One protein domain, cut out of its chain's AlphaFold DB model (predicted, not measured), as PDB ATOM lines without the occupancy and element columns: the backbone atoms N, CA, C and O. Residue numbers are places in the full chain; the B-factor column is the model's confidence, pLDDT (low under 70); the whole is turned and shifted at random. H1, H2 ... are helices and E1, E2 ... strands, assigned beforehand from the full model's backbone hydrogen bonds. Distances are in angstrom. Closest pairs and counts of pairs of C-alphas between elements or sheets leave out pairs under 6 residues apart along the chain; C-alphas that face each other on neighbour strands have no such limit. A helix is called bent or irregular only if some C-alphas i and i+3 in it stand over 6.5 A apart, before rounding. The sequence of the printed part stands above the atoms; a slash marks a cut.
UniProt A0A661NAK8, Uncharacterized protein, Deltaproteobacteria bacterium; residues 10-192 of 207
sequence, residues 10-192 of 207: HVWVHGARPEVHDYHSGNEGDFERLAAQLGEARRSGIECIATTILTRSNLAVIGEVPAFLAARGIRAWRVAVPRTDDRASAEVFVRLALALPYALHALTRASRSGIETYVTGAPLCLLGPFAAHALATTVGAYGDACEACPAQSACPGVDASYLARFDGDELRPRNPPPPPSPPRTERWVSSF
ATOM      1  N   HIS A  10      35.108 -22.627  -5.164       94.62
ATOM      2  CA  HIS A  10      36.234 -22.908  -4.277       94.62
ATOM      3  C   HIS A  10      37.456 -23.341  -5.091       94.62
ATOM      4  O   HIS A  10      37.384 -24.278  -5.881       94.62
ATOM      5  N   VAL A  11      38.583 -22.652  -4.896       95.88
ATOM      6  CA  VAL A  11      39.865 -22.978  -5.532       95.88
ATOM      7  C   VAL A  11      40.957 -23.301  -4.515       95.88
ATOM      8  O   VAL A  11      40.972 -22.798  -3.386       95.88
ATOM      9  N   TRP A  12      41.933 -24.088  -4.956       96.19
ATOM     10  CA  TRP A  12      43.183 -24.311  -4.238       96.19
ATOM     11  C   TRP A  12      44.240 -23.339  -4.741       96.19
ATOM     12  O   TRP A  12      44.368 -23.122  -5.941       96.19
ATOM     13  N   VAL A  13      44.993 -22.725  -3.830       97.31
ATOM     14  CA  VAL A  13      46.074 -21.790  -4.161       97.31
ATOM     15  C   VAL A  13      47.288 -22.149  -3.318       97.31
ATOM     16  O   VAL A  13      47.376 -21.773  -2.152       97.31
ATOM     17  N   HIS A  14      48.233 -22.892  -3.892       95.81
ATOM     18  CA  HIS A  14      49.419 -23.352  -3.156       95.81
ATOM     19  C   HIS A  14      50.558 -22.324  -3.100       95.81
ATOM     20  O   HIS A  14      51.430 -22.430  -2.241       95.81
ATOM     21  N   GLY A  15      50.533 -21.319  -3.979       97.00
ATOM     22  CA  GLY A  15      51.489 -20.219  -4.056       97.00
ATOM     23  C   GLY A  15      51.023 -19.165  -5.063       97.00
ATOM     24  O   GLY A  15      50.102 -19.413  -5.841       97.00
ATOM     25  N   ALA A  16      51.646 -17.985  -5.035       98.00
ATOM     26  CA  ALA A  16      51.341 -16.874  -5.946       98.00
ATOM     27  C   ALA A  16      52.148 -16.912  -7.258       98.00
ATOM     28  O   ALA A  16      52.051 -15.983  -8.059       98.00
ATOM     29  N   ARG A  17      52.952 -17.962  -7.457       97.75
ATOM     30  CA  ARG A  17      53.846 -18.140  -8.602       97.75
ATOM     31  C   ARG A  17      53.621 -19.512  -9.248       97.75
ATOM     32  O   ARG A  17      53.334 -20.452  -8.492       97.75
ATOM     33  N   PRO A  18      53.792 -19.646 -10.578       97.88
ATOM     34  CA  PRO A  18      53.610 -20.914 -11.281       97.88
ATOM     35  C   PRO A  18      54.429 -22.055 -10.682       97.88
ATOM     36  O   PRO A  18      53.878 -23.098 -10.352       97.88
ATOM     37  N   GLU A  19      55.718 -21.832 -10.418       96.69
ATOM     38  CA  GLU A  19      56.638 -22.878  -9.972       96.69
ATOM     39  C   GLU A  19      56.259 -23.489  -8.615       96.69
ATOM     40  O   GLU A  19      56.449 -24.683  -8.394       96.69
ATOM     41  N   VAL A  20      55.685 -22.693  -7.708       95.75
ATOM     42  CA  VAL A  20      55.244 -23.171  -6.387       95.75
ATOM     43  C   VAL A  20      53.894 -23.865  -6.496       95.75
ATOM     44  O   VAL A  20      53.667 -24.888  -5.851       95.75
ATOM     45  N   HIS A  21      52.983 -23.297  -7.286       95.75
ATOM     46  CA  HIS A  21      51.646 -23.845  -7.432       95.75
ATOM     47  C   HIS A  21      51.670 -25.198  -8.142       95.75
ATOM     48  O   HIS A  21      51.155 -26.173  -7.598       95.75
ATOM     49  N   ASP A  22      52.336 -25.265  -9.291       95.56
ATOM     50  CA  ASP A  22      52.415 -26.451 -10.143       95.56
ATOM     51  C   ASP A  22      53.181 -27.595  -9.462       95.56
ATOM     52  O   ASP A  22      52.857 -28.773  -9.626       95.56
ATOM     53  N   TYR A  23      54.180 -27.264  -8.633       92.81
ATOM     54  CA  TYR A  23      54.861 -28.251  -7.793       92.81
ATOM     55  C   TYR A  23      53.886 -28.960  -6.845       92.81
ATOM     56  O   TYR A  23      53.954 -30.178  -6.679       92.81
ATOM     57  N   HIS A  24      52.974 -28.204  -6.233       89.62
ATOM     58  CA  HIS A  24      52.014 -28.730  -5.269       89.62
ATOM     59  C   HIS A  24      50.786 -29.380  -5.909       89.62
ATOM     60  O   HIS A  24      50.286 -30.347  -5.341       89.62
ATOM     61  N   SER A  25      50.324 -28.894  -7.065       90.88
ATOM     62  CA  SER A  25      49.247 -29.539  -7.829       90.88
ATOM     63  C   SER A  25      49.712 -30.823  -8.519       90.88
ATOM     64  O   SER A  25      48.904 -31.682  -8.860       90.88
ATOM     65  N   GLY A  26      51.021 -30.953  -8.748       91.38
ATOM     66  CA  GLY A  26      51.613 -32.072  -9.462       91.38
ATOM     67  C   GLY A  26      51.577 -31.932 -10.985       91.38
ATOM     68  O   GLY A  26      52.144 -32.797 -11.655       91.38
ATOM     69  N   ASN A  27      51.025 -30.858 -11.563       93.06
ATOM     70  CA  ASN A  27      51.016 -30.662 -13.019       93.06
ATOM     71  C   ASN A  27      51.465 -29.260 -13.429       93.06
ATOM     72  O   ASN A  27      51.090 -28.248 -12.848       93.06
ATOM     73  N   GLU A  28      52.269 -29.223 -14.487       96.06
ATOM     74  CA  GLU A  28      52.701 -27.982 -15.120       96.06
ATOM     75  C   GLU A  28      51.502 -27.260 -15.763       96.06
ATOM     76  O   GLU A  28      50.597 -27.880 -16.344       96.06
ATOM     77  N   GLY A  29      51.472 -25.937 -15.628       97.31
ATOM     78  CA  GLY A  29      50.421 -25.071 -16.148       97.31
ATOM     79  C   GLY A  29      49.127 -25.061 -15.329       97.31
ATOM     80  O   GLY A  29      48.157 -24.440 -15.771       97.31
ATOM     81  N   ASP A  30      49.063 -25.718 -14.162       96.75
ATOM     82  CA  ASP A  30      47.904 -25.618 -13.258       96.75
ATOM     83  C   ASP A  30      47.673 -24.182 -12.796       96.75
ATOM     84  O   ASP A  30      46.532 -23.726 -12.744       96.75
ATOM     85  N   PHE A  31      48.742 -23.438 -12.528       98.12
ATOM     86  CA  PHE A  31      48.650 -22.043 -12.128       98.12
ATOM     87  C   PHE A  31      47.959 -21.173 -13.180       98.12
ATOM     88  O   PHE A  31      47.104 -20.353 -12.843       98.12
ATOM     89  N   GLU A  32      48.292 -21.363 -14.458       98.06
ATOM     90  CA  GLU A  32      47.665 -20.614 -15.550       98.06
ATOM     91  C   GLU A  32      46.197 -21.010 -15.727       98.06
ATOM     92  O   GLU A  32      45.336 -20.142 -15.901       98.06
ATOM     93  N   ARG A  33      45.871 -22.303 -15.586       98.06
ATOM     94  CA  ARG A  33      44.475 -22.773 -15.572       98.06
ATOM     95  C   ARG A  33      43.683 -22.151 -14.424       98.06
ATOM     96  O   ARG A  33      42.591 -21.636 -14.657       98.06
ATOM     97  N   LEU A  34      44.246 -22.129 -13.216       97.88
ATOM     98  CA  LEU A  34      43.663 -21.464 -12.052       97.88
ATOM     99  C   LEU A  34      43.437 -19.970 -12.322       97.88
ATOM    100  O   LEU A  34      42.363 -19.436 -12.036       97.88
ATOM    101  N   ALA A  35      44.436 -19.272 -12.867       98.06
ATOM    102  CA  ALA A  35      44.332 -17.849 -13.167       98.06
ATOM    103  C   ALA A  35      43.231 -17.565 -14.201       98.06
ATOM    104  O   ALA A  35      42.435 -16.641 -13.999       98.06
ATOM    105  N   ALA A  36      43.140 -18.378 -15.256       97.75
ATOM    106  CA  ALA A  36      42.087 -18.293 -16.262       97.75
ATOM    107  C   ALA A  36      40.696 -18.561 -15.662       97.75
ATOM    108  O   ALA A  36      39.767 -17.788 -15.904       97.75
ATOM    109  N   GLN A  37      40.566 -19.594 -14.823       97.31
ATOM    110  CA  GLN A  37      39.318 -19.946 -14.141       97.31
ATOM    111  C   GLN A  37      38.820 -18.808 -13.241       97.31
ATOM    112  O   GLN A  37      37.644 -18.450 -13.287       97.31
ATOM    113  N   LEU A  38      39.712 -18.185 -12.465       97.25
ATOM    114  CA  LEU A  38      39.367 -17.034 -11.624       97.25
ATOM    115  C   LEU A  38      38.994 -15.798 -12.457       97.25
ATOM    116  O   LEU A  38      38.096 -15.047 -12.074       97.25
ATOM    117  N   GLY A  39      39.645 -15.597 -13.605       96.50
ATOM    118  CA  GLY A  39      39.286 -14.542 -14.554       96.50
ATOM    119  C   GLY A  39      37.885 -14.727 -15.147       96.50
ATOM    120  O   GLY A  39      37.133 -13.758 -15.248       96.50
ATOM    121  N   GLU A  40      37.519 -15.959 -15.507       96.88
ATOM    122  CA  GLU A  40      36.177 -16.304 -15.992       96.88
ATOM    123  C   GLU A  40      35.119 -16.137 -14.901       96.88
ATOM    124  O   GLU A  40      34.132 -15.433 -15.110       96.88
ATOM    125  N   ALA A  41      35.354 -16.697 -13.712       95.62
ATOM    126  CA  ALA A  41      34.432 -16.580 -12.586       95.62
ATOM    127  C   ALA A  41      34.135 -15.110 -12.257       95.62
ATOM    128  O   ALA A  41      32.973 -14.714 -12.155       95.62
ATOM    129  N   ARG A  42      35.175 -14.265 -12.224       95.38
ATOM    130  CA  ARG A  42      35.024 -12.821 -12.019       95.38
ATOM    131  C   ARG A  42      34.199 -12.148 -13.119       95.38
ATOM    132  O   ARG A  42      33.361 -11.310 -12.795       95.38
ATOM    133  N   ARG A  43      34.422 -12.475 -14.400       95.50
ATOM    134  CA  ARG A  43      33.624 -11.935 -15.525       95.50
ATOM    135  C   ARG A  43      32.161 -12.372 -15.460       95.50
ATOM    136  O   ARG A  43      31.287 -11.602 -15.840       95.50
ATOM    137  N   SER A  44      31.917 -13.568 -14.936       94.81
ATOM    138  CA  SER A  44      30.589 -14.157 -14.769       94.81
ATOM    139  C   SER A  44      29.881 -13.754 -13.466       94.81
ATOM    140  O   SER A  44      28.746 -14.167 -13.243       94.81
ATOM    141  N   GLY A  45      30.522 -12.948 -12.606       93.75
ATOM    142  CA  GLY A  45      29.962 -12.529 -11.315       93.75
ATOM    143  C   GLY A  45      29.949 -13.622 -10.240       93.75
ATOM    144  O   GLY A  45      29.378 -13.409  -9.174       93.75
ATOM    145  N   ILE A  46      30.601 -14.758 -10.495       94.19
ATOM    146  CA  ILE A  46      30.716 -15.870  -9.554       94.19
ATOM    147  C   ILE A  46      31.694 -15.475  -8.448       94.19
ATOM    148  O   ILE A  46      32.823 -15.048  -8.707       94.19
ATOM    149  N   GLU A  47      31.265 -15.626  -7.200       94.88
ATOM    150  CA  GLU A  47      32.128 -15.381  -6.052       94.88
ATOM    151  C   GLU A  47      33.096 -16.542  -5.845       94.88
ATOM    152  O   GLU A  47      32.719 -17.712  -5.907       94.88
ATOM    153  N   CYS A  48      34.351 -16.202  -5.561       96.44
ATOM    154  CA  CYS A  48      35.415 -17.177  -5.385       96.44
ATOM    155  C   CYS A  48      35.963 -17.148  -3.956       96.44
ATOM    156  O   CYS A  48      36.194 -16.076  -3.383       96.44
ATOM    157  N   ILE A  49      36.261 -18.328  -3.421       96.88
ATOM    158  CA  ILE A  49      36.978 -18.525  -2.157       96.88
ATOM    159  C   ILE A  49      38.207 -19.401  -2.388       96.88
ATOM    160  O   ILE A  49      38.232 -20.227  -3.300       96.88
ATOM    161  N   ALA A  50      39.234 -19.236  -1.561       97.38
ATOM    162  CA  ALA A  50      40.498 -19.947  -1.716       97.38
ATOM    163  C   ALA A  50      40.870 -20.763  -0.476       97.38
ATOM    164  O   ALA A  50      40.629 -20.353   0.660       97.38
ATOM    165  N   THR A  51      41.546 -21.891  -0.682       97.25
ATOM    166  CA  THR A  51      42.299 -22.584   0.372       97.25
ATOM    167  C   THR A  51      43.768 -22.718   0.003       97.25
ATOM    168  O   THR A  51      44.110 -23.071  -1.124       97.25
ATOM    169  N   THR A  52      44.639 -22.488   0.982       96.94
ATOM    170  CA  THR A  52      46.067 -22.809   0.913       96.94
ATOM    171  C   THR A  52      46.398 -23.818   1.997       96.94
ATOM    172  O   THR A  52      46.162 -23.557   3.174       96.94
ATOM    173  N   ILE A  53      46.976 -24.954   1.617       94.81
ATOM    174  CA  ILE A  53      47.539 -25.908   2.577       94.81
ATOM    175  C   ILE A  53      48.943 -25.436   2.937       94.81
ATOM    176  O   ILE A  53      49.764 -25.208   2.049       94.81
ATOM    177  N   LEU A  54      49.203 -25.246   4.227       95.06
ATOM    178  CA  LEU A  54      50.477 -24.764   4.740       95.06
ATOM    179  C   LEU A  54      51.496 -25.901   4.741       95.06
ATOM    180  O   LEU A  54      51.375 -26.856   5.502       95.06
ATOM    181  N   THR A  55      52.523 -25.793   3.911       93.12
ATOM    182  CA  THR A  55      53.574 -26.804   3.788       93.12
ATOM    183  C   THR A  55      54.939 -26.176   4.022       93.12
ATOM    184  O   THR A  55      55.106 -24.955   3.985       93.12
ATOM    185  N   ARG A  56      55.963 -27.009   4.218       90.94
ATOM    186  CA  ARG A  56      57.346 -26.522   4.292       90.94
ATOM    187  C   ARG A  56      57.775 -25.753   3.036       90.94
ATOM    188  O   ARG A  56      58.482 -24.759   3.156       90.94
ATOM    189  N   SER A  57      57.368 -26.205   1.851       90.81
ATOM    190  CA  SER A  57      57.819 -25.645   0.570       90.81
ATOM    191  C   SER A  57      57.119 -24.349   0.177       90.81
ATOM    192  O   SER A  57      57.717 -23.557  -0.544       90.81
ATOM    193  N   ASN A  58      55.900 -24.084   0.663       95.19
ATOM    194  CA  ASN A  58      55.222 -22.814   0.389       95.19
ATOM    195  C   ASN A  58      55.291 -21.797   1.538       95.19
ATOM    196  O   ASN A  58      54.957 -20.630   1.332       95.19
ATOM    197  N   LEU A  59      55.779 -22.195   2.718       94.94
ATOM    198  CA  LEU A  59      55.868 -21.321   3.888       94.94
ATOM    199  C   LEU A  59      56.595 -20.000   3.595       94.94
ATOM    200  O   LEU A  59      56.122 -18.935   3.982       94.94
ATOM    201  N   ALA A  60      57.730 -20.060   2.894       94.62
ATOM    202  CA  ALA A  60      58.556 -18.882   2.625       94.62
ATOM    203  C   ALA A  60      57.889 -17.868   1.678       94.62
ATOM    204  O   ALA A  60      58.238 -16.691   1.689       94.62
ATOM    205  N   VAL A  61      56.919 -18.313   0.874       96.94
ATOM    206  CA  VAL A  61      56.264 -17.503  -0.168       96.94
ATOM    207  C   VAL A  61      54.791 -17.219   0.130       96.94
ATOM    208  O   VAL A  61      54.142 -16.475  -0.605       96.94
ATOM    209  N   ILE A  62      54.237 -17.750   1.225       98.00
ATOM    210  CA  ILE A  62      52.818 -17.565   1.576       98.00
ATOM    211  C   ILE A  62      52.442 -16.085   1.757       98.00
ATOM    212  O   ILE A  62      51.295 -15.698   1.540       98.00
ATOM    213  N   GLY A  63      53.417 -15.230   2.083       98.19
ATOM    214  CA  GLY A  63      53.237 -13.781   2.196       98.19
ATOM    215  C   GLY A  63      52.869 -13.067   0.887       98.19
ATOM    216  O   GLY A  63      52.428 -11.917   0.947       98.19
ATOM    217  N   GLU A  64      53.024 -13.723  -0.267       98.44
ATOM    218  CA  GLU A  64      52.683 -13.201  -1.602       98.44
ATOM    219  C   GLU A  64      51.234 -13.502  -2.003       98.44
ATOM    220  O   GLU A  64      50.611 -12.737  -2.744       98.44
ATOM    221  N   VAL A  65      50.668 -14.585  -1.461       98.50
ATOM    222  CA  VAL A  65      49.306 -15.054  -1.757       98.50
ATOM    223  C   VAL A  65      48.239 -13.966  -1.536       98.50
ATOM    224  O   VAL A  65      47.400 -13.802  -2.421       98.50
ATOM    225  N   PRO A  66      48.268 -13.142  -0.464       98.75
ATOM    226  CA  PRO A  66      47.274 -12.085  -0.261       98.75
ATOM    227  C   PRO A  66      47.096 -11.136  -1.452       98.75
ATOM    228  O   PRO A  66      45.968 -10.817  -1.824       98.75
ATOM    229  N   ALA A  67      48.199 -10.692  -2.064       98.50
ATOM    230  CA  ALA A  67      48.149  -9.770  -3.197       98.50
ATOM    231  C   ALA A  67      47.567 -10.456  -4.442       98.50
ATOM    232  O   ALA A  67      46.720  -9.882  -5.129       98.50
ATOM    233  N   PHE A  68      47.964 -11.709  -4.688       98.44
ATOM    234  CA  PHE A  68      47.428 -12.533  -5.771       98.44
ATOM    235  C   PHE A  68      45.909 -12.728  -5.653       98.44
ATOM    236  O   PHE A  68      45.194 -12.549  -6.644       98.44
ATOM    237  N   LEU A  69      45.419 -13.056  -4.450       98.50
ATOM    238  CA  LEU A  69      43.998 -13.279  -4.171       98.50
ATOM    239  C   LEU A  69      43.184 -11.986  -4.314       98.50
ATOM    240  O   LEU A  69      42.138 -11.988  -4.966       98.50
ATOM    241  N   ALA A  70      43.683 -10.874  -3.763       98.25
ATOM    242  CA  ALA A  70      43.019  -9.574  -3.845       98.25
ATOM    243  C   ALA A  70      42.855  -9.110  -5.302       98.25
ATOM    244  O   ALA A  70      41.765  -8.702  -5.702       98.25
ATOM    245  N   ALA A  71      43.896  -9.259  -6.129       97.69
ATOM    246  CA  ALA A  71      43.846  -8.913  -7.551       97.69
ATOM    247  C   ALA A  71      42.779  -9.708  -8.337       97.69
ATOM    248  O   ALA A  71      42.286  -9.248  -9.371       97.69
ATOM    249  N   ARG A  72      42.404 -10.892  -7.839       97.31
ATOM    250  CA  ARG A  72      41.432 -11.808  -8.452       97.31
ATOM    251  C   ARG A  72      40.036 -11.728  -7.834       97.31
ATOM    252  O   ARG A  72      39.141 -12.421  -8.296       97.31
ATOM    253  N   GLY A  73      39.825 -10.848  -6.854       96.75
ATOM    254  CA  GLY A  73      38.508 -10.627  -6.249       96.75
ATOM    255  C   GLY A  73      38.031 -11.765  -5.345       96.75
ATOM    256  O   GLY A  73      36.826 -11.929  -5.169       96.75
ATOM    257  N   ILE A  74      38.956 -12.544  -4.776       97.88
ATOM    258  CA  ILE A  74      38.639 -13.587  -3.790       97.88
ATOM    259  C   ILE A  74      37.953 -12.956  -2.574       97.88
ATOM    260  O   ILE A  74      38.390 -11.917  -2.080       97.88
ATOM    261  N   ARG A  75      36.875 -13.583  -2.092       96.62
ATOM    262  CA  ARG A  75      36.073 -13.087  -0.960       96.62
ATOM    263  C   ARG A  75      36.537 -13.624   0.380       96.62
ATOM    264  O   ARG A  75      36.589 -12.875   1.350       96.62
ATOM    265  N   ALA A  76      36.932 -14.890   0.406       96.56
ATOM    266  CA  ALA A  76      37.416 -15.548   1.605       96.56
ATOM    267  C   ALA A  76      38.636 -16.421   1.315       96.56
ATOM    268  O   ALA A  76      38.761 -17.017   0.242       96.56
ATOM    269  N   TRP A  77      39.529 -16.517   2.294       97.81
ATOM    270  CA  TRP A  77      40.736 -17.323   2.225       97.81
ATOM    271  C   TRP A  77      40.961 -18.097   3.518       97.81
ATOM    272  O   TRP A  77      41.019 -17.534   4.612       97.81
ATOM    273  N   ARG A  78      41.136 -19.407   3.371       96.69
ATOM    274  CA  ARG A  78      41.478 -20.322   4.453       96.69
ATOM    275  C   ARG A  78      42.914 -20.805   4.304       96.69
ATOM    276  O   ARG A  78      43.281 -21.339   3.258       96.69
ATOM    277  N   VAL A  79      43.697 -20.701   5.374       97.25
ATOM    278  CA  VAL A  79      44.957 -21.442   5.504       97.25
ATOM    279  C   VAL A  79      44.699 -22.704   6.326       97.25
ATOM    280  O   VAL A  79      44.178 -22.638   7.438       97.25
ATOM    281  N   ALA A  80      45.033 -23.862   5.768       95.31
ATOM    282  CA  ALA A  80      44.841 -25.159   6.401       95.31
ATOM    283  C   ALA A  80      46.184 -25.756   6.822       95.31
ATOM    284  O   ALA A  80      47.103 -25.859   6.009       95.31
ATOM    285  N   VAL A  81      46.295 -26.165   8.083       94.31
ATOM    286  CA  VAL A  81      47.369 -27.060   8.519       94.31
ATOM    287  C   VAL A  81      47.070 -28.453   7.951       94.31
ATOM    288  O   VAL A  81      45.930 -28.903   8.085       94.31
ATOM    289  N   PRO A  82      48.042 -29.125   7.304       90.50
ATOM    290  CA  PRO A  82      47.827 -30.455   6.756       90.50
ATOM    291  C   PRO A  82      47.344 -31.428   7.835       90.50
ATOM    292  O   PRO A  82      47.773 -31.354   8.987       90.50
ATOM    293  N   ARG A  83      46.490 -32.362   7.437       87.75
ATOM    294  CA  ARG A  83      46.185 -33.588   8.174       87.75
ATOM    295  C   ARG A  83      46.429 -34.750   7.224       87.75
ATOM    296  O   ARG A  83      46.145 -34.606   6.034       87.75
ATOM    297  N   THR A  84      47.004 -35.840   7.713       81.94
ATOM    298  CA  THR A  84      47.291 -37.016   6.888       81.94
ATOM    299  C   THR A  84      46.998 -38.298   7.649       81.94
ATOM    300  O   THR A  84      47.363 -38.445   8.815       81.94
ATOM    301  N   ASP A  85      46.392 -39.247   6.944       73.94
ATOM    302  CA  ASP A  85      46.197 -40.611   7.432       73.94
ATOM    303  C   ASP A  85      47.448 -41.480   7.211       73.94
ATOM    304  O   ASP A  85      47.543 -42.595   7.730       73.94
ATOM    305  N   ASP A  86      48.434 -40.981   6.459       70.38
ATOM    306  CA  ASP A  86      49.666 -41.692   6.145       70.38
ATOM    307  C   ASP A  86      50.901 -41.097   6.854       70.38
ATOM    308  O   ASP A  86      51.037 -39.901   7.116       70.38
ATOM    309  N   ARG A  87      51.869 -41.959   7.172       60.91
ATOM    310  CA  ARG A  87      53.159 -41.505   7.715       60.91
ATOM    311  C   ARG A  87      54.103 -40.987   6.629       60.91
ATOM    312  O   ARG A  87      55.002 -40.214   6.940       60.91
ATOM    313  N   ALA A  88      53.920 -41.405   5.375       60.69
ATOM    314  CA  ALA A  88      54.788 -41.015   4.262       60.69
ATOM    315  C   ALA A  88      54.669 -39.515   3.935       60.69
ATOM    316  O   ALA A  88      55.670 -38.866   3.631       60.69
ATOM    317  N   SER A  89      53.484 -38.928   4.107       68.38
ATOM    318  CA  SER A  89      53.238 -37.497   3.898       68.38
ATOM    319  C   SER A  89      53.578 -36.646   5.107       68.38
ATOM    320  O   SER A  89      53.533 -35.416   5.030       68.38
ATOM    321  N   ALA A  90      54.007 -37.262   6.214       65.75
ATOM    322  CA  ALA A  90      54.472 -36.526   7.378       65.75
ATOM    323  C   ALA A  90      55.671 -35.628   7.041       65.75
ATOM    324  O   ALA A  90      55.909 -34.653   7.755       65.75
ATOM    325  N   GLU A  91      56.405 -35.903   5.951       73.00
ATOM    326  CA  GLU A  91      57.473 -35.046   5.421       73.00
ATOM    327  C   GLU A  91      57.025 -33.607   5.147       73.00
ATOM    328  O   GLU A  91      57.820 -32.679   5.334       73.00
ATOM    329  N   VAL A  92      55.748 -33.417   4.807       79.50
ATOM    330  CA  VAL A  92      55.137 -32.112   4.527       79.50
ATOM    331  C   VAL A  92      54.994 -31.266   5.791       79.50
ATOM    332  O   VAL A  92      54.992 -30.031   5.707       79.50
ATOM    333  N   PHE A  93      54.961 -31.899   6.968       85.75
ATOM    334  CA  PHE A  93      54.868 -31.173   8.221       85.75
ATOM    335  C   PHE A  93      56.102 -30.306   8.493       85.75
ATOM    336  O   PHE A  93      57.275 -30.670   8.314       85.75
ATOM    337  N   VAL A  94      55.796 -29.127   9.008       91.44
ATOM    338  CA  VAL A  94      56.721 -28.149   9.562       91.44
ATOM    339  C   VAL A  94      56.262 -27.860  10.984       91.44
ATOM    340  O   VAL A  94      55.061 -27.903  11.245       91.44
ATOM    341  N   ARG A  95      57.199 -27.571  11.896       95.69
ATOM    342  CA  ARG A  95      56.839 -27.132  13.249       95.69
ATOM    343  C   ARG A  95      55.869 -25.956  13.166       95.69
ATOM    344  O   ARG A  95      56.173 -24.955  12.511       95.69
ATOM    345  N   LEU A  96      54.704 -26.072  13.792       96.88
ATOM    346  CA  LEU A  96      53.646 -25.078  13.647       96.88
ATOM    347  C   LEU A  96      54.035 -23.763  14.318       96.88
ATOM    348  O   LEU A  96      53.710 -22.710  13.773       96.88
ATOM    349  N   ALA A  97      54.812 -23.787  15.406       96.75
ATOM    350  CA  ALA A  97      55.345 -22.565  16.010       96.75
ATOM    351  C   ALA A  97      56.280 -21.793  15.060       96.75
ATOM    352  O   ALA A  97      56.368 -20.570  15.147       96.75
ATOM    353  N   LEU A  98      56.940 -22.483  14.121       96.31
ATOM    354  CA  LEU A  98      57.739 -21.852  13.067       96.31
ATOM    355  C   LEU A  98      56.861 -21.354  11.911       96.31
ATOM    356  O   LEU A  98      57.107 -20.281  11.367       96.31
ATOM    357  N   ALA A  99      55.858 -22.135  11.511       96.88
ATOM    358  CA  ALA A  99      55.104 -21.892  10.285       96.88
ATOM    359  C   ALA A  99      53.946 -20.895  10.448       96.88
ATOM    360  O   ALA A  99      53.724 -20.035   9.590       96.88
ATOM    361  N   LEU A 100      53.212 -20.981  11.560       97.62
ATOM    362  CA  LEU A 100      52.025 -20.164  11.799       97.62
ATOM    363  C   LEU A 100      52.306 -18.655  11.802       97.62
ATOM    364  O   LEU A 100      51.493 -17.942  11.220       97.62
ATOM    365  N   PRO A 101      53.427 -18.124  12.331       97.62
ATOM    366  CA  PRO A 101      53.709 -16.690  12.249       97.62
ATOM    367  C   PRO A 101      53.650 -16.123  10.819       97.62
ATOM    368  O   PRO A 101      53.069 -15.057  10.606       97.62
ATOM    369  N   TYR A 102      54.167 -16.851   9.824       97.88
ATOM    370  CA  TYR A 102      54.109 -16.436   8.417       97.88
ATOM    371  C   TYR A 102      52.679 -16.480   7.869       97.88
ATOM    372  O   TYR A 102      52.238 -15.533   7.215       97.88
ATOM    373  N   ALA A 103      51.937 -17.550   8.168       97.94
ATOM    374  CA  ALA A 103      50.542 -17.689   7.762       97.94
ATOM    375  C   ALA A 103      49.663 -16.584   8.368       97.94
ATOM    376  O   ALA A 103      48.933 -15.911   7.647       97.94
ATOM    377  N   LEU A 104      49.776 -16.332   9.674       97.81
ATOM    378  CA  LEU A 104      49.012 -15.302  10.383       97.81
ATOM    379  C   LEU A 104      49.349 -13.891   9.884       97.81
ATOM    380  O   LEU A 104      48.455 -13.052   9.719       97.81
ATOM    381  N   HIS A 105      50.621 -13.632   9.568       98.00
ATOM    382  CA  HIS A 105      51.016 -12.388   8.916       98.00
ATOM    383  C   HIS A 105      50.352 -12.240   7.538       98.00
ATOM    384  O   HIS A 105      49.792 -11.185   7.234       98.00
ATOM    385  N   ALA A 106      50.340 -13.298   6.722       98.31
ATOM    386  CA  ALA A 106      49.672 -13.291   5.422       98.31
ATOM    387  C   ALA A 106      48.151 -13.074   5.549       98.31
ATOM    388  O   ALA A 106      47.597 -12.234   4.837       98.31
ATOM    389  N   LEU A 107      47.482 -13.737   6.499       97.75
ATOM    390  CA  LEU A 107      46.055 -13.534   6.773       97.75
ATOM    391  C   LEU A 107      45.752 -12.091   7.200       97.75
ATOM    392  O   LEU A 107      44.772 -11.500   6.749       97.75
ATOM    393  N   THR A 108      46.618 -11.479   8.008       97.62
ATOM    394  CA  THR A 108      46.483 -10.062   8.382       97.62
ATOM    395  C   THR A 108      46.541  -9.156   7.152       97.62
ATOM    396  O   THR A 108      45.745  -8.224   7.026       97.62
ATOM    397  N   ARG A 109      47.459  -9.426   6.213       98.19
ATOM    398  CA  ARG A 109      47.563  -8.664   4.957       98.19
ATOM    399  C   ARG A 109      46.335  -8.861   4.071       98.19
ATOM    400  O   ARG A 109      45.835  -7.880   3.536       98.19
ATOM    401  N   ALA A 110      45.826 -10.087   3.954       98.06
ATOM    402  CA  ALA A 110      44.616 -10.378   3.185       98.06
ATOM    403  C   ALA A 110      43.381  -9.672   3.772       98.06
ATOM    404  O   ALA A 110      42.624  -9.041   3.037       98.06
ATOM    405  N   SER A 111      43.236  -9.680   5.101       96.44
ATOM    406  CA  SER A 111      42.134  -9.004   5.795       96.44
ATOM    407  C   SER A 111      42.120  -7.491   5.563       96.44
ATOM    408  O   SER A 111      41.059  -6.905   5.351       96.44
ATOM    409  N   ARG A 112      43.295  -6.848   5.497       97.25
ATOM    410  CA  ARG A 112      43.416  -5.420   5.142       97.25
ATOM    411  C   ARG A 112      42.944  -5.102   3.720       97.25
ATOM    412  O   ARG A 112      42.573  -3.964   3.461       97.25
ATOM    413  N   SER A 113      42.922  -6.095   2.834       97.19
ATOM    414  CA  SER A 113      42.378  -5.991   1.474       97.19
ATOM    415  C   SER A 113      40.896  -6.381   1.387       97.19
ATOM    416  O   SER A 113      40.370  -6.527   0.287       97.19
ATOM    417  N   GLY A 114      40.219  -6.573   2.524       95.88
ATOM    418  CA  GLY A 114      38.800  -6.934   2.579       95.88
ATOM    419  C   GLY A 114      38.503  -8.417   2.344       95.88
ATOM    420  O   GLY A 114      37.343  -8.759   2.142       95.88
ATOM    421  N   ILE A 115      39.516  -9.290   2.368       96.56
ATOM    422  CA  ILE A 115      39.331 -10.746   2.272       96.56
ATOM    423  C   ILE A 115      39.010 -11.291   3.667       96.56
ATOM    424  O   ILE A 115      39.744 -11.027   4.622       96.56
ATOM    425  N   GLU A 116      37.946 -12.077   3.802       95.50
ATOM    426  CA  GLU A 116      37.651 -12.807   5.039       95.50
ATOM    427  C   GLU A 116      38.667 -13.936   5.236       95.50
ATOM    428  O   GLU A 116      38.980 -14.670   4.299       95.50
ATOM    429  N   THR A 117      39.234 -14.067   6.434       95.62
ATOM    430  CA  THR A 117      40.373 -14.960   6.668       95.62
ATOM    431  C   THR A 117      40.131 -15.969   7.769       95.62
ATOM    432  O   THR A 117      39.634 -15.629   8.843       95.62
ATOM    433  N   TYR A 118      40.562 -17.200   7.509       95.38
ATOM    434  CA  TYR A 118      40.313 -18.345   8.372       95.38
ATOM    435  C   TYR A 118      41.545 -19.241   8.503       95.38
ATOM    436  O   TYR A 118      42.377 -19.321   7.593       95.38
ATOM    437  N   VAL A 119      41.628 -19.962   9.620       95.25
ATOM    438  CA  VAL A 119      42.619 -21.018   9.861       95.25
ATOM    439  C   VAL A 119      41.903 -22.324  10.193       95.25
ATOM    440  O   VAL A 119      40.924 -22.325  10.929       95.25
ATOM    441  N   THR A 120      42.402 -23.449   9.687       94.12
ATOM    442  CA  THR A 120      41.922 -24.798  10.051       94.12
ATOM    443  C   THR A 120      43.080 -25.697  10.457       94.12
ATOM    444  O   THR A 120      44.203 -25.513   9.989       94.12
ATOM    445  N   GLY A 121      42.815 -26.651  11.354       93.06
ATOM    446  CA  GLY A 121      43.782 -27.673  11.782       93.06
ATOM    447  C   GLY A 121      44.931 -27.181  12.673       93.06
ATOM    448  O   GLY A 121      45.764 -27.983  13.081       93.06
ATOM    449  N   ALA A 122      44.997 -25.884  12.989       95.69
ATOM    450  CA  ALA A 122      46.002 -25.334  13.895       95.69
ATOM    451  C   ALA A 122      45.522 -25.384  15.357       95.69
ATOM    452  O   ALA A 122      44.389 -24.976  15.635       95.69
ATOM    453  N   PRO A 123      46.372 -25.790  16.315       96.50
ATOM    454  CA  PRO A 123      45.997 -25.816  17.720       96.50
ATOM    455  C   PRO A 123      45.843 -24.385  18.241       96.50
ATOM    456  O   PRO A 123      46.670 -23.509  17.970       96.50
ATOM    457  N   LEU A 124      44.803 -24.139  19.045       96.25
ATOM    458  CA  LEU A 124      44.475 -22.785  19.505       96.25
ATOM    459  C   LEU A 124      45.637 -22.125  20.259       96.25
ATOM    460  O   LEU A 124      45.802 -20.910  20.183       96.25
ATOM    461  N   CYS A 125      46.456 -22.892  20.983       96.94
ATOM    462  CA  CYS A 125      47.607 -22.371  21.730       96.94
ATOM    463  C   CYS A 125      48.673 -21.698  20.862       96.94
ATOM    464  O   CYS A 125      49.373 -20.825  21.366       96.94
ATOM    465  N   LEU A 126      48.724 -21.994  19.562       97.38
ATOM    466  CA  LEU A 126      49.673 -21.382  18.628       97.38
ATOM    467  C   LEU A 126      49.079 -20.242  17.787       97.38
ATOM    468  O   LEU A 126      49.805 -19.574  17.057       97.38
ATOM    469  N   LEU A 127      47.772 -19.984  17.890       96.31
ATOM    470  CA  LEU A 127      47.111 -18.911  17.133       96.31
ATOM    471  C   LEU A 127      47.140 -17.556  17.847       96.31
ATOM    472  O   LEU A 127      46.870 -16.527  17.227       96.31
ATOM    473  N   GLY A 128      47.439 -17.534  19.148       93.69
ATOM    474  CA  GLY A 128      47.424 -16.313  19.953       93.69
ATOM    475  C   GLY A 128      46.104 -15.534  19.779       93.69
ATOM    476  O   GLY A 128      45.036 -16.119  20.006       93.69
ATOM    477  N   PRO A 129      46.147 -14.250  19.362       91.38
ATOM    478  CA  PRO A 129      44.950 -13.431  19.146       91.38
ATOM    479  C   PRO A 129      44.121 -13.860  17.924       91.38
ATOM    480  O   PRO A 129      42.950 -13.507  17.832       91.38
ATOM    481  N   PHE A 130      44.680 -14.663  17.014       93.19
ATOM    482  CA  PHE A 130      43.971 -15.170  15.834       93.19
ATOM    483  C   PHE A 130      43.118 -16.406  16.124       93.19
ATOM    484  O   PHE A 130      42.539 -16.975  15.207       93.19
ATOM    485  N   ALA A 131      42.997 -16.834  17.383       93.25
ATOM    486  CA  ALA A 131      42.176 -17.989  17.740       93.25
ATOM    487  C   ALA A 131      40.703 -17.850  17.310       93.25
ATOM    488  O   ALA A 131      40.077 -18.851  16.995       93.25
ATOM    489  N   ALA A 132      40.176 -16.624  17.224       89.38
ATOM    490  CA  ALA A 132      38.828 -16.364  16.713       89.38
ATOM    491  C   ALA A 132      38.675 -16.598  15.193       89.38
ATOM    492  O   ALA A 132      37.556 -16.662  14.701       89.38
ATOM    493  N   HIS A 133      39.781 -16.729  14.450       90.50
ATOM    494  CA  HIS A 133      39.781 -17.092  13.026       90.50
ATOM    495  C   HIS A 133      39.827 -18.610  12.804       90.50
ATOM    496  O   HIS A 133      39.812 -19.061  11.657       90.50
ATOM    497  N   ALA A 134      39.944 -19.404  13.873       92.25
ATOM    498  CA  ALA A 134      39.939 -20.853  13.768       92.25
ATOM    499  C   ALA A 134      38.537 -21.339  13.387       92.25
ATOM    500  O   ALA A 134      37.563 -21.037  14.073       92.25
ATOM    501  N   LEU A 135      38.442 -22.111  12.308       89.94
ATOM    502  CA  LEU A 135      37.226 -22.839  11.972       89.94
ATOM    503  C   LEU A 135      37.229 -24.200  12.660       89.94
ATOM    504  O   LEU A 135      38.278 -24.838  12.810       89.94
ATOM    505  N   ALA A 136      36.032 -24.640  13.042       84.06
ATOM    506  CA  ALA A 136      35.814 -26.003  13.489       84.06
ATOM    507  C   ALA A 136      36.233 -26.984  12.382       84.06
ATOM    508  O   ALA A 136      36.024 -26.744  11.196       84.06
ATOM    509  N   THR A 137      36.855 -28.077  12.792       81.50
ATOM    510  CA  THR A 137      37.286 -29.182  11.934       81.50
ATOM    511  C   THR A 137      37.226 -30.453  12.775       81.50
ATOM    512  O   THR A 137      36.998 -30.381  13.988       81.50
ATOM    513  N   THR A 138      37.453 -31.609  12.159       82.88
ATOM    514  CA  THR A 138      37.603 -32.873  12.876       82.88
ATOM    515  C   THR A 138      38.623 -32.732  14.003       82.88
ATOM    516  O   THR A 138      39.725 -32.200  13.816       82.88
ATOM    517  N   VAL A 139      38.226 -33.190  15.189       85.25
ATOM    518  CA  VAL A 139      39.075 -33.180  16.379       85.25
ATOM    519  C   VAL A 139      40.297 -34.057  16.121       85.25
ATOM    520  O   VAL A 139      40.179 -35.208  15.711       85.25
ATOM    521  N   GLY A 140      41.474 -33.474  16.320       89.38
ATOM    522  CA  GLY A 140      42.755 -34.144  16.185       89.38
ATOM    523  C   GLY A 140      43.220 -34.825  17.468       89.38
ATOM    524  O   GLY A 140      42.472 -35.017  18.422       89.38
ATOM    525  N   ALA A 141      44.507 -35.148  17.489       94.62
ATOM    526  CA  ALA A 141      45.198 -35.642  18.662       94.62
ATOM    527  C   ALA A 141      45.674 -34.491  19.566       94.62
ATOM    528  O   ALA A 141      45.863 -33.346  19.136       94.62
ATOM    529  N   TYR A 142      45.900 -34.831  20.832       96.19
ATOM    530  CA  TYR A 142      46.380 -33.942  21.882       96.19
ATOM    531  C   TYR A 142      47.645 -34.546  22.501       96.19
ATOM    532  O   TYR A 142      47.708 -35.758  22.680       96.19
ATOM    533  N   GLY A 143      48.649 -33.716  22.792       94.94
ATOM    534  CA  GLY A 143      49.840 -34.150  23.535       94.94
ATOM    535  C   GLY A 143      49.660 -33.990  25.045       94.94
ATOM    536  O   GLY A 143      48.672 -33.402  25.487       94.94
ATOM    537  N   ASP A 144      50.646 -34.419  25.828       96.25
ATOM    538  CA  ASP A 144      50.613 -34.405  27.302       96.25
ATOM    539  C   ASP A 144      50.290 -33.014  27.875       96.25
ATOM    540  O   ASP A 144      49.488 -32.853  28.793       96.25
ATOM    541  N   ALA A 145      50.829 -31.957  27.254       95.38
ATOM    542  CA  ALA A 145      50.557 -30.569  27.635       95.38
ATOM    543  C   ALA A 145      49.075 -30.153  27.487       95.38
ATOM    544  O   ALA A 145      48.697 -29.054  27.895       95.38
ATOM    545  N   CYS A 146      48.232 -30.977  26.866       96.69
ATOM    546  CA  CYS A 146      46.820 -30.703  26.644       96.69
ATOM    547  C   CYS A 146      45.880 -31.415  27.628       96.69
ATOM    548  O   CYS A 146      44.715 -31.029  27.661       96.69
ATOM    549  N   GLU A 147      46.346 -32.380  28.432       95.31
ATOM    550  CA  GLU A 147      45.487 -33.195  29.317       95.31
ATOM    551  C   GLU A 147      44.634 -32.356  30.279       95.31
ATOM    552  O   GLU A 147      43.464 -32.651  30.504       95.31
ATOM    553  N   ALA A 148      45.202 -31.269  30.802       94.12
ATOM    554  CA  ALA A 148      44.519 -30.335  31.698       94.12
ATOM    555  C   ALA A 148      44.201 -28.986  31.028       94.12
ATOM    556  O   ALA A 148      44.005 -27.981  31.710       94.12
ATOM    557  N   CYS A 149      44.207 -28.911  29.692       97.19
ATOM    558  CA  CYS A 149      44.020 -27.652  28.977       97.19
ATOM    559  C   CYS A 149      42.540 -27.223  28.982       97.19
ATOM    560  O   CYS A 149      41.715 -27.892  28.358       97.19
ATOM    561  N   PRO A 150      42.186 -26.059  29.563       96.25
ATOM    562  CA  PRO A 150      40.796 -25.594  29.600       96.25
ATOM    563  C   PRO A 150      40.172 -25.367  28.217       96.25
ATOM    564  O   PRO A 150      38.954 -25.381  28.071       96.25
ATOM    565  N   ALA A 151      40.995 -25.134  27.191       94.69
ATOM    566  CA  ALA A 151      40.542 -24.942  25.818       94.69
ATOM    567  C   ALA A 151      40.371 -26.247  25.023       94.69
ATOM    568  O   ALA A 151      40.021 -26.168  23.847       94.69
ATOM    569  N   GLN A 152      40.653 -27.425  25.597       94.44
ATOM    570  CA  GLN A 152      40.710 -28.687  24.848       94.44
ATOM    571  C   GLN A 152      39.408 -28.978  24.087       94.44
ATOM    572  O   GLN A 152      39.474 -29.287  22.902       94.44
ATOM    573  N   SER A 153      38.245 -28.775  24.715       91.38
ATOM    574  CA  SER A 153      36.927 -29.042  24.112       91.38
ATOM    575  C   SER A 153      36.603 -28.193  22.878       91.38
ATOM    576  O   SER A 153      35.771 -28.589  22.068       91.38
ATOM    577  N   ALA A 154      37.255 -27.038  22.724       90.81
ATOM    578  CA  ALA A 154      37.106 -26.147  21.573       90.81
ATOM    579  C   ALA A 154      38.327 -26.173  20.638       90.81
ATOM    580  O   ALA A 154      38.311 -25.569  19.566       90.81
ATOM    581  N   CYS A 155      39.420 -26.817  21.049       93.56
ATOM    582  CA  CYS A 155      40.661 -26.851  20.296       93.56
ATOM    583  C   CYS A 155      40.611 -27.984  19.266       93.56
ATOM    584  O   CYS A 155      40.374 -29.126  19.660       93.56
ATOM    585  N   PRO A 156      40.936 -27.736  17.985       93.06
ATOM    586  CA  PRO A 156      40.939 -28.787  16.968       93.06
ATOM    587  C   PRO A 156      42.080 -29.805  17.150       93.06
ATOM    588  O   PRO A 156      42.178 -30.754  16.371       93.06
ATOM    589  N   GLY A 157      42.960 -29.608  18.138       95.00
ATOM    590  CA  GLY A 157      44.160 -30.417  18.332       95.00
ATOM    591  C   GLY A 157      45.146 -30.250  17.177       95.00
ATOM    592  O   GLY A 157      45.151 -29.235  16.479       95.00
ATOM    593  N   VAL A 158      45.983 -31.259  16.987       94.75
ATOM    594  CA  VAL A 158      46.892 -31.402  15.842       94.75
ATOM    595  C   VAL A 158      46.678 -32.765  15.190       94.75
ATOM    596  O   VAL A 158      45.911 -33.591  15.676       94.75
ATOM    597  N   ASP A 159      47.325 -33.015  14.063       92.81
ATOM    598  CA  ASP A 159      47.352 -34.348  13.470       92.81
ATOM    599  C   ASP A 159      48.115 -35.357  14.366       92.81
ATOM    600  O   ASP A 159      49.070 -34.994  15.056       92.81
ATOM    601  N   ALA A 160      47.716 -36.632  14.378       92.38
ATOM    602  CA  ALA A 160      48.410 -37.653  15.175       92.38
ATOM    603  C   ALA A 160      49.841 -37.909  14.667       92.38
ATOM    604  O   ALA A 160      50.771 -38.057  15.463       92.38
ATOM    605  N   SER A 161      50.042 -37.888  13.347       91.06
ATOM    606  CA  SER A 161      51.359 -37.998  12.719       91.06
ATOM    607  C   SER A 161      52.220 -36.761  12.987       91.06
ATOM    608  O   SER A 161      53.446 -36.867  13.039       91.06
ATOM    609  N   TYR A 162      51.603 -35.598  13.226       92.94
ATOM    610  CA  TYR A 162      52.311 -34.409  13.704       92.94
ATOM    611  C   TYR A 162      52.892 -34.624  15.108       92.94
ATOM    612  O   TYR A 162      54.082 -34.377  15.319       92.94
ATOM    613  N   LEU A 163      52.086 -35.121  16.057       93.69
ATOM    614  CA  LEU A 163      52.564 -35.418  17.415       93.69
ATOM    615  C   LEU A 163      53.657 -36.477  17.409       93.69
ATOM    616  O   LEU A 163      54.688 -36.264  18.028       93.69
ATOM    617  N   ALA A 164      53.481 -37.559  16.650       92.19
ATOM    618  CA  ALA A 164      54.492 -38.608  16.536       92.19
ATOM    619  C   ALA A 164      55.841 -38.100  15.989       92.19
ATOM    620  O   ALA A 164      56.861 -38.761  16.158       92.19
ATOM    621  N   ARG A 165      55.845 -36.959  15.289       91.25
ATOM    622  CA  ARG A 165      57.048 -36.362  14.705       91.25
ATOM    623  C   ARG A 165      57.719 -35.322  15.604       91.25
ATOM    624  O   ARG A 165      58.938 -35.176  15.529       91.25
ATOM    625  N   PHE A 166      56.947 -34.535  16.350       93.44
ATOM    626  CA  PHE A 166      57.460 -33.370  17.087       93.44
ATOM    627  C   PHE A 166      57.200 -33.416  18.596       93.44
ATOM    628  O   PHE A 166      57.512 -32.445  19.281       93.44
ATOM    629  N   ASP A 167      56.599 -34.491  19.102       93.06
ATOM    630  CA  ASP A 167      56.306 -34.758  20.518       93.06
ATOM    631  C   ASP A 167      55.442 -33.690  21.220       93.06
ATOM    632  O   ASP A 167      55.259 -33.708  22.433       93.06
ATOM    633  N   GLY A 168      54.884 -32.734  20.469       93.44
ATOM    634  CA  GLY A 168      54.044 -31.665  21.010       93.44
ATOM    635  C   GLY A 168      54.782 -30.667  21.912       93.44
ATOM    636  O   GLY A 168      54.129 -29.934  22.655       93.44
ATOM    637  N   ASP A 169      56.113 -30.591  21.847       95.06
ATOM    638  CA  ASP A 169      56.942 -29.747  22.723       95.06
ATOM    639  C   ASP A 169      56.661 -28.235  22.611       95.06
ATOM    640  O   ASP A 169      56.976 -27.476  23.530       95.06
ATOM    641  N   GLU A 170      56.043 -27.793  21.518       96.31
ATOM    642  CA  GLU A 170      55.578 -26.422  21.278       96.31
ATOM    643  C   GLU A 170      54.133 -26.160  21.745       96.31
ATOM    644  O   GLU A 170      53.703 -25.008  21.802       96.31
ATOM    645  N   LEU A 171      53.377 -27.201  22.107       97.12
ATOM    646  CA  LEU A 171      52.005 -27.068  22.588       97.12
ATOM    647  C   LEU A 171      51.992 -26.636  24.055       97.12
ATOM    648  O   LEU A 171      52.804 -27.075  24.872       97.12
ATOM    649  N   ARG A 172      51.048 -25.765  24.411       96.69
ATOM    650  CA  ARG A 172      50.880 -25.266  25.782       96.69
ATOM    651  C   ARG A 172      49.398 -25.182  26.153       96.69
ATOM    652  O   ARG A 172      48.585 -24.876  25.273       96.69
ATOM    653  N   PRO A 173      49.031 -25.398  27.431       95.81
ATOM    654  CA  PRO A 173      47.698 -25.073  27.914       95.81
ATOM    655  C   PRO A 173      47.351 -23.610  27.630       95.81
ATOM    656  O   PRO A 173      48.204 -22.725  27.714       95.81
ATOM    657  N   ARG A 174      46.080 -23.339  27.335       95.06
ATOM    658  CA  ARG A 174      45.541 -21.977  27.278       95.06
ATOM    659  C   ARG A 174      44.112 -21.948  27.785       95.06
ATOM    660  O   ARG A 174      43.397 -22.946  27.708       95.06
ATOM    661  N   ASN A 175      43.673 -20.767  28.198       92.62
ATOM    662  CA  ASN A 175      42.252 -20.514  28.374       92.62
ATOM    663  C   ASN A 175      41.537 -20.566  27.013       92.62
ATOM    664  O   ASN A 175      42.145 -20.205  25.986       92.62
ATOM    665  N   PRO A 176      40.267 -21.010  26.980       86.12
ATOM    666  CA  PRO A 176      39.473 -20.937  25.766       86.12
ATOM    667  C   PRO A 176      39.479 -19.491  25.255       86.12
ATOM    668  O   PRO A 176      39.488 -18.551  26.059       86.12
ATOM    669  N   PRO A 177      39.557 -19.274  23.930       83.19
ATOM    670  CA  PRO A 177      39.319 -17.943  23.401       83.19
ATOM    671  C   PRO A 177      37.935 -17.465  23.864       83.19
ATOM    672  O   PRO A 177      37.053 -18.298  24.102       83.19
ATOM    673  N   PRO A 178      37.721 -16.143  23.988       81.00
ATOM    674  CA  PRO A 178      36.361 -15.645  24.101       81.00
ATOM    675  C   PRO A 178      35.531 -16.220  22.944       81.00
ATOM    676  O   PRO A 178      36.098 -16.475  21.871       81.00
ATOM    677  N   PRO A 179      34.218 -16.439  23.142       71.75
ATOM    678  CA  PRO A 179      33.357 -16.821  22.034       71.75
ATOM    679  C   PRO A 179      33.607 -15.839  20.883       71.75
ATOM    680  O   PRO A 179      33.801 -14.645  21.150       71.75
ATOM    681  N   PRO A 180      33.686 -16.321  19.631       65.62
ATOM    682  CA  PRO A 180      33.899 -15.427  18.510       65.62
ATOM    683  C   PRO A 180      32.847 -14.321  18.588       65.62
ATOM    684  O   PRO A 180      31.666 -14.594  18.816       65.62
ATOM    685  N   SER A 181      33.272 -13.063  18.435       56.00
ATOM    686  CA  SER A 181      32.323 -11.988  18.148       56.00
ATOM    687  C   SER A 181      31.431 -12.461  16.996       56.00
ATOM    688  O   SER A 181      31.970 -13.119  16.098       56.00
ATOM    689  N   PRO A 182      30.114 -12.173  17.007       51.59
ATOM    690  CA  PRO A 182      29.203 -12.664  15.979       51.59
ATOM    691  C   PRO A 182      29.843 -12.422  14.608       51.59
ATOM    692  O   PRO A 182      30.348 -11.316  14.365       51.59
ATOM    693  N   PRO A 183      29.957 -13.468  13.781       52.88
ATOM    694  CA  PRO A 183      30.934 -13.479  12.717       52.88
ATOM    695  C   PRO A 183      30.680 -12.336  11.750       52.88
ATOM    696  O   PRO A 183      29.543 -12.031  11.378       52.88
ATOM    697  N   ARG A 184      31.776 -11.747  11.270       55.12
ATOM    698  CA  ARG A 184      31.775 -11.186   9.924       55.12
ATOM    699  C   ARG A 184      31.471 -12.370   9.002       55.12
ATOM    700  O   ARG A 184      32.332 -13.207   8.789       55.12
ATOM    701  N   THR A 185      30.184 -12.502   8.680       56.84
ATOM    702  CA  THR A 185      29.556 -13.443   7.747       56.84
ATOM    703  C   THR A 185      30.072 -14.889   7.783       56.84
ATOM    704  O   THR A 185      30.976 -15.273   7.057       56.84
ATOM    705  N   GLU A 186      29.354 -15.766   8.494       68.00
ATOM    706  CA  GLU A 186      29.436 -17.243   8.371       68.00
ATOM    707  C   GLU A 186      29.180 -17.787   6.949       68.00
ATOM    708  O   GLU A 186      29.274 -18.990   6.711       68.00
ATOM    709  N   ARG A 187      28.888 -16.902   5.990       81.12
ATOM    710  CA  ARG A 187      28.493 -17.190   4.610       81.12
ATOM    711  C   ARG A 187      29.410 -18.190   3.901       81.12
ATOM    712  O   ARG A 187      28.932 -18.947   3.065       81.12
ATOM    713  N   TRP A 188      30.706 -18.178   4.207       85.00
ATOM    714  CA  TRP A 188      31.699 -18.997   3.505       85.00
ATOM    715  C   TRP A 188      32.046 -20.301   4.210       85.00
ATOM    716  O   TRP A 188      32.658 -21.168   3.591       85.00
ATOM    717  N   VAL A 189      31.692 -20.450   5.489       83.75
ATOM    718  CA  VAL A 189      32.187 -21.556   6.323       83.75
ATOM    719  C   VAL A 189      31.753 -22.903   5.751       83.75
ATOM    720  O   VAL A 189      32.584 -23.788   5.591       83.75
ATOM    721  N   SER A 190      30.487 -23.023   5.343       83.56
ATOM    722  CA  SER A 190      29.949 -24.233   4.710       83.56
ATOM    723  C   SER A 190      30.499 -24.501   3.306       83.56
ATOM    724  O   SER A 190      30.345 -25.605   2.794       83.56
ATOM    725  N   SER A 191      31.105 -23.498   2.667       85.94
ATOM    726  CA  SER A 191      31.671 -23.613   1.319       85.94
ATOM    727  C   SER A 191      33.122 -24.096   1.335       85.94
ATOM    728  O   SER A 191      33.643 -24.505   0.301       85.94
ATOM    729  N   PHE A 192      33.787 -24.062   2.493       84.19
ATOM    730  CA  PHE A 192      35.098 -24.670   2.656       84.19
ATOM    731  C   PHE A 192      34.948 -26.177   2.871       84.19
ATOM    732  O   PHE A 192      34.552 -26.623   3.943       84.19
TER     733      PHE A 192
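Overview. This is residues 10 to 192 of the 207 residues of an uncharacterized protein of Deltaproteobacteria bacterium (UniProt A0A661NAK8). A twisted four-stranded parallel sheet is covered on one face by H2, H3 and H5, while short H8 packs over E3 on the opposite face. Beyond the E4 edge H6 stands beside the strands, and farther out residues 134 to 159, mostly loop, and H7 make a side part, from which residues 167 to 185 lead back to H8. The printed part has 183 residues with eight named helices and four named strands, in the order E1 H1 H2 E2 H3 E3 H4 H5 E4 H6 H7 H8; the sheet's order is E1 E2 E3 E4. The class is mixed, and the whole is compact, with a radius of gyration of the C-alphas of 16.5 A and spans of 52 by 40 by 24 A.

Along the chain. Find C-alpha 10 at (36.234, -22.908, -4.277), where E1, residues 10 to 12, begins. Next come H1, 18 to 25, H2, 30 to 43, 19.9 A long, and E2, 48 to 53, 16.9 A. Read on to H3, 59 to 71, 20.7 A, E3, 76 to 80, and H4, 88 to 92. H5, 96 to 112, runs 23.7 A from C-alpha 96 at (53.646, -25.078, 13.647). E4, 116 to 120, H6, 124 to 133, H7, 160 to 166, and H8, 186 to 191, follow; H8 ends at (31.671, -23.613, 1.319). Irregular are H3, H4 (only just), H5 (only just), H6 and H8: C-alphas 60 and 63 are 7.4 A apart, 88 and 91 6.6 A, 98 and 101 6.6 A, 126 and 129 9.3 A, 187 and 190 7.2 A.

Arrangement. Look at N 11 and O 49, within hydrogen-bond range at 2.9 A, for the neighbour strands E1 and E2, parallel at 33 degrees; for E2 and E3, parallel at 16 degrees, N 50 and O 76 are within hydrogen-bond range at 2.9 A, and for E3 and E4, parallel at 18 degrees, N 77 and O 116 at 2.8 A. E1 H1 H2 E2, E2 H3 E3 and E3 H4 H5 E4 are strand-helix-strand units, parallel neighbour strands with helices between, each with a right-handed crossover. H2 is on the sheet; its closest C-alphas to E2 are Ala 41 and Cys 48, 7.3 A. H3, over E2 and E3 at a height over the sheet of 10.3 A, and H5, over E3 and E4 at 9.2 A, run along the strands on the same face. They touch, closest at the C-alphas of Pro 66 and Ala 110, 4.7 A, at a shallow tilt of 15 degrees, the same way. H8 is on the opposite face from H3 and H5, at a height of 8.9 A, only just over E3; its closest C-alphas to E3 are Trp 188 and Ala 76, 6.9 A. H6 stands at the sheet's level and touches H5, closest at the C-alphas of Ala 97 and Leu 126, 6.4 A. H1, only just not on the sheet with 4 pairs of C-alphas within 10 A, touches residues 30 to 32 of H2 about perpendicular, at 83 degrees, closest at Pro 18 and Phe 31, 5.2 A between C-alphas. H4 and H7 only just touch, with 3 pairs of C-alphas within 8 A, closest Ala 90 and Ser 161, 6.4 A. In H1, H2 and H7 every O i to N i+4 pair is within hydrogen-bond range; H5 has 11 of 13, H3 4 of 9, H4 0 of 1, H6 0 of 6 and H8 0 of 2, with O i to N i+3 pairs in range of 6 of 10 in H3, 1 of 2 in H4, 4 of 7 in H6 and 2 of 3 in H8.

Size, cuts and confidence. The two C-alphas farthest apart are those of Arg 43 and Ala 148, 51.8 A. The printed part has no cut; the links H6 to H7, 26 residues, and H7 to H8, 19 residues, are long. Mean pLDDT of the printed part is 91.8; residues 87 to 90 and 180 to 186 are under 70.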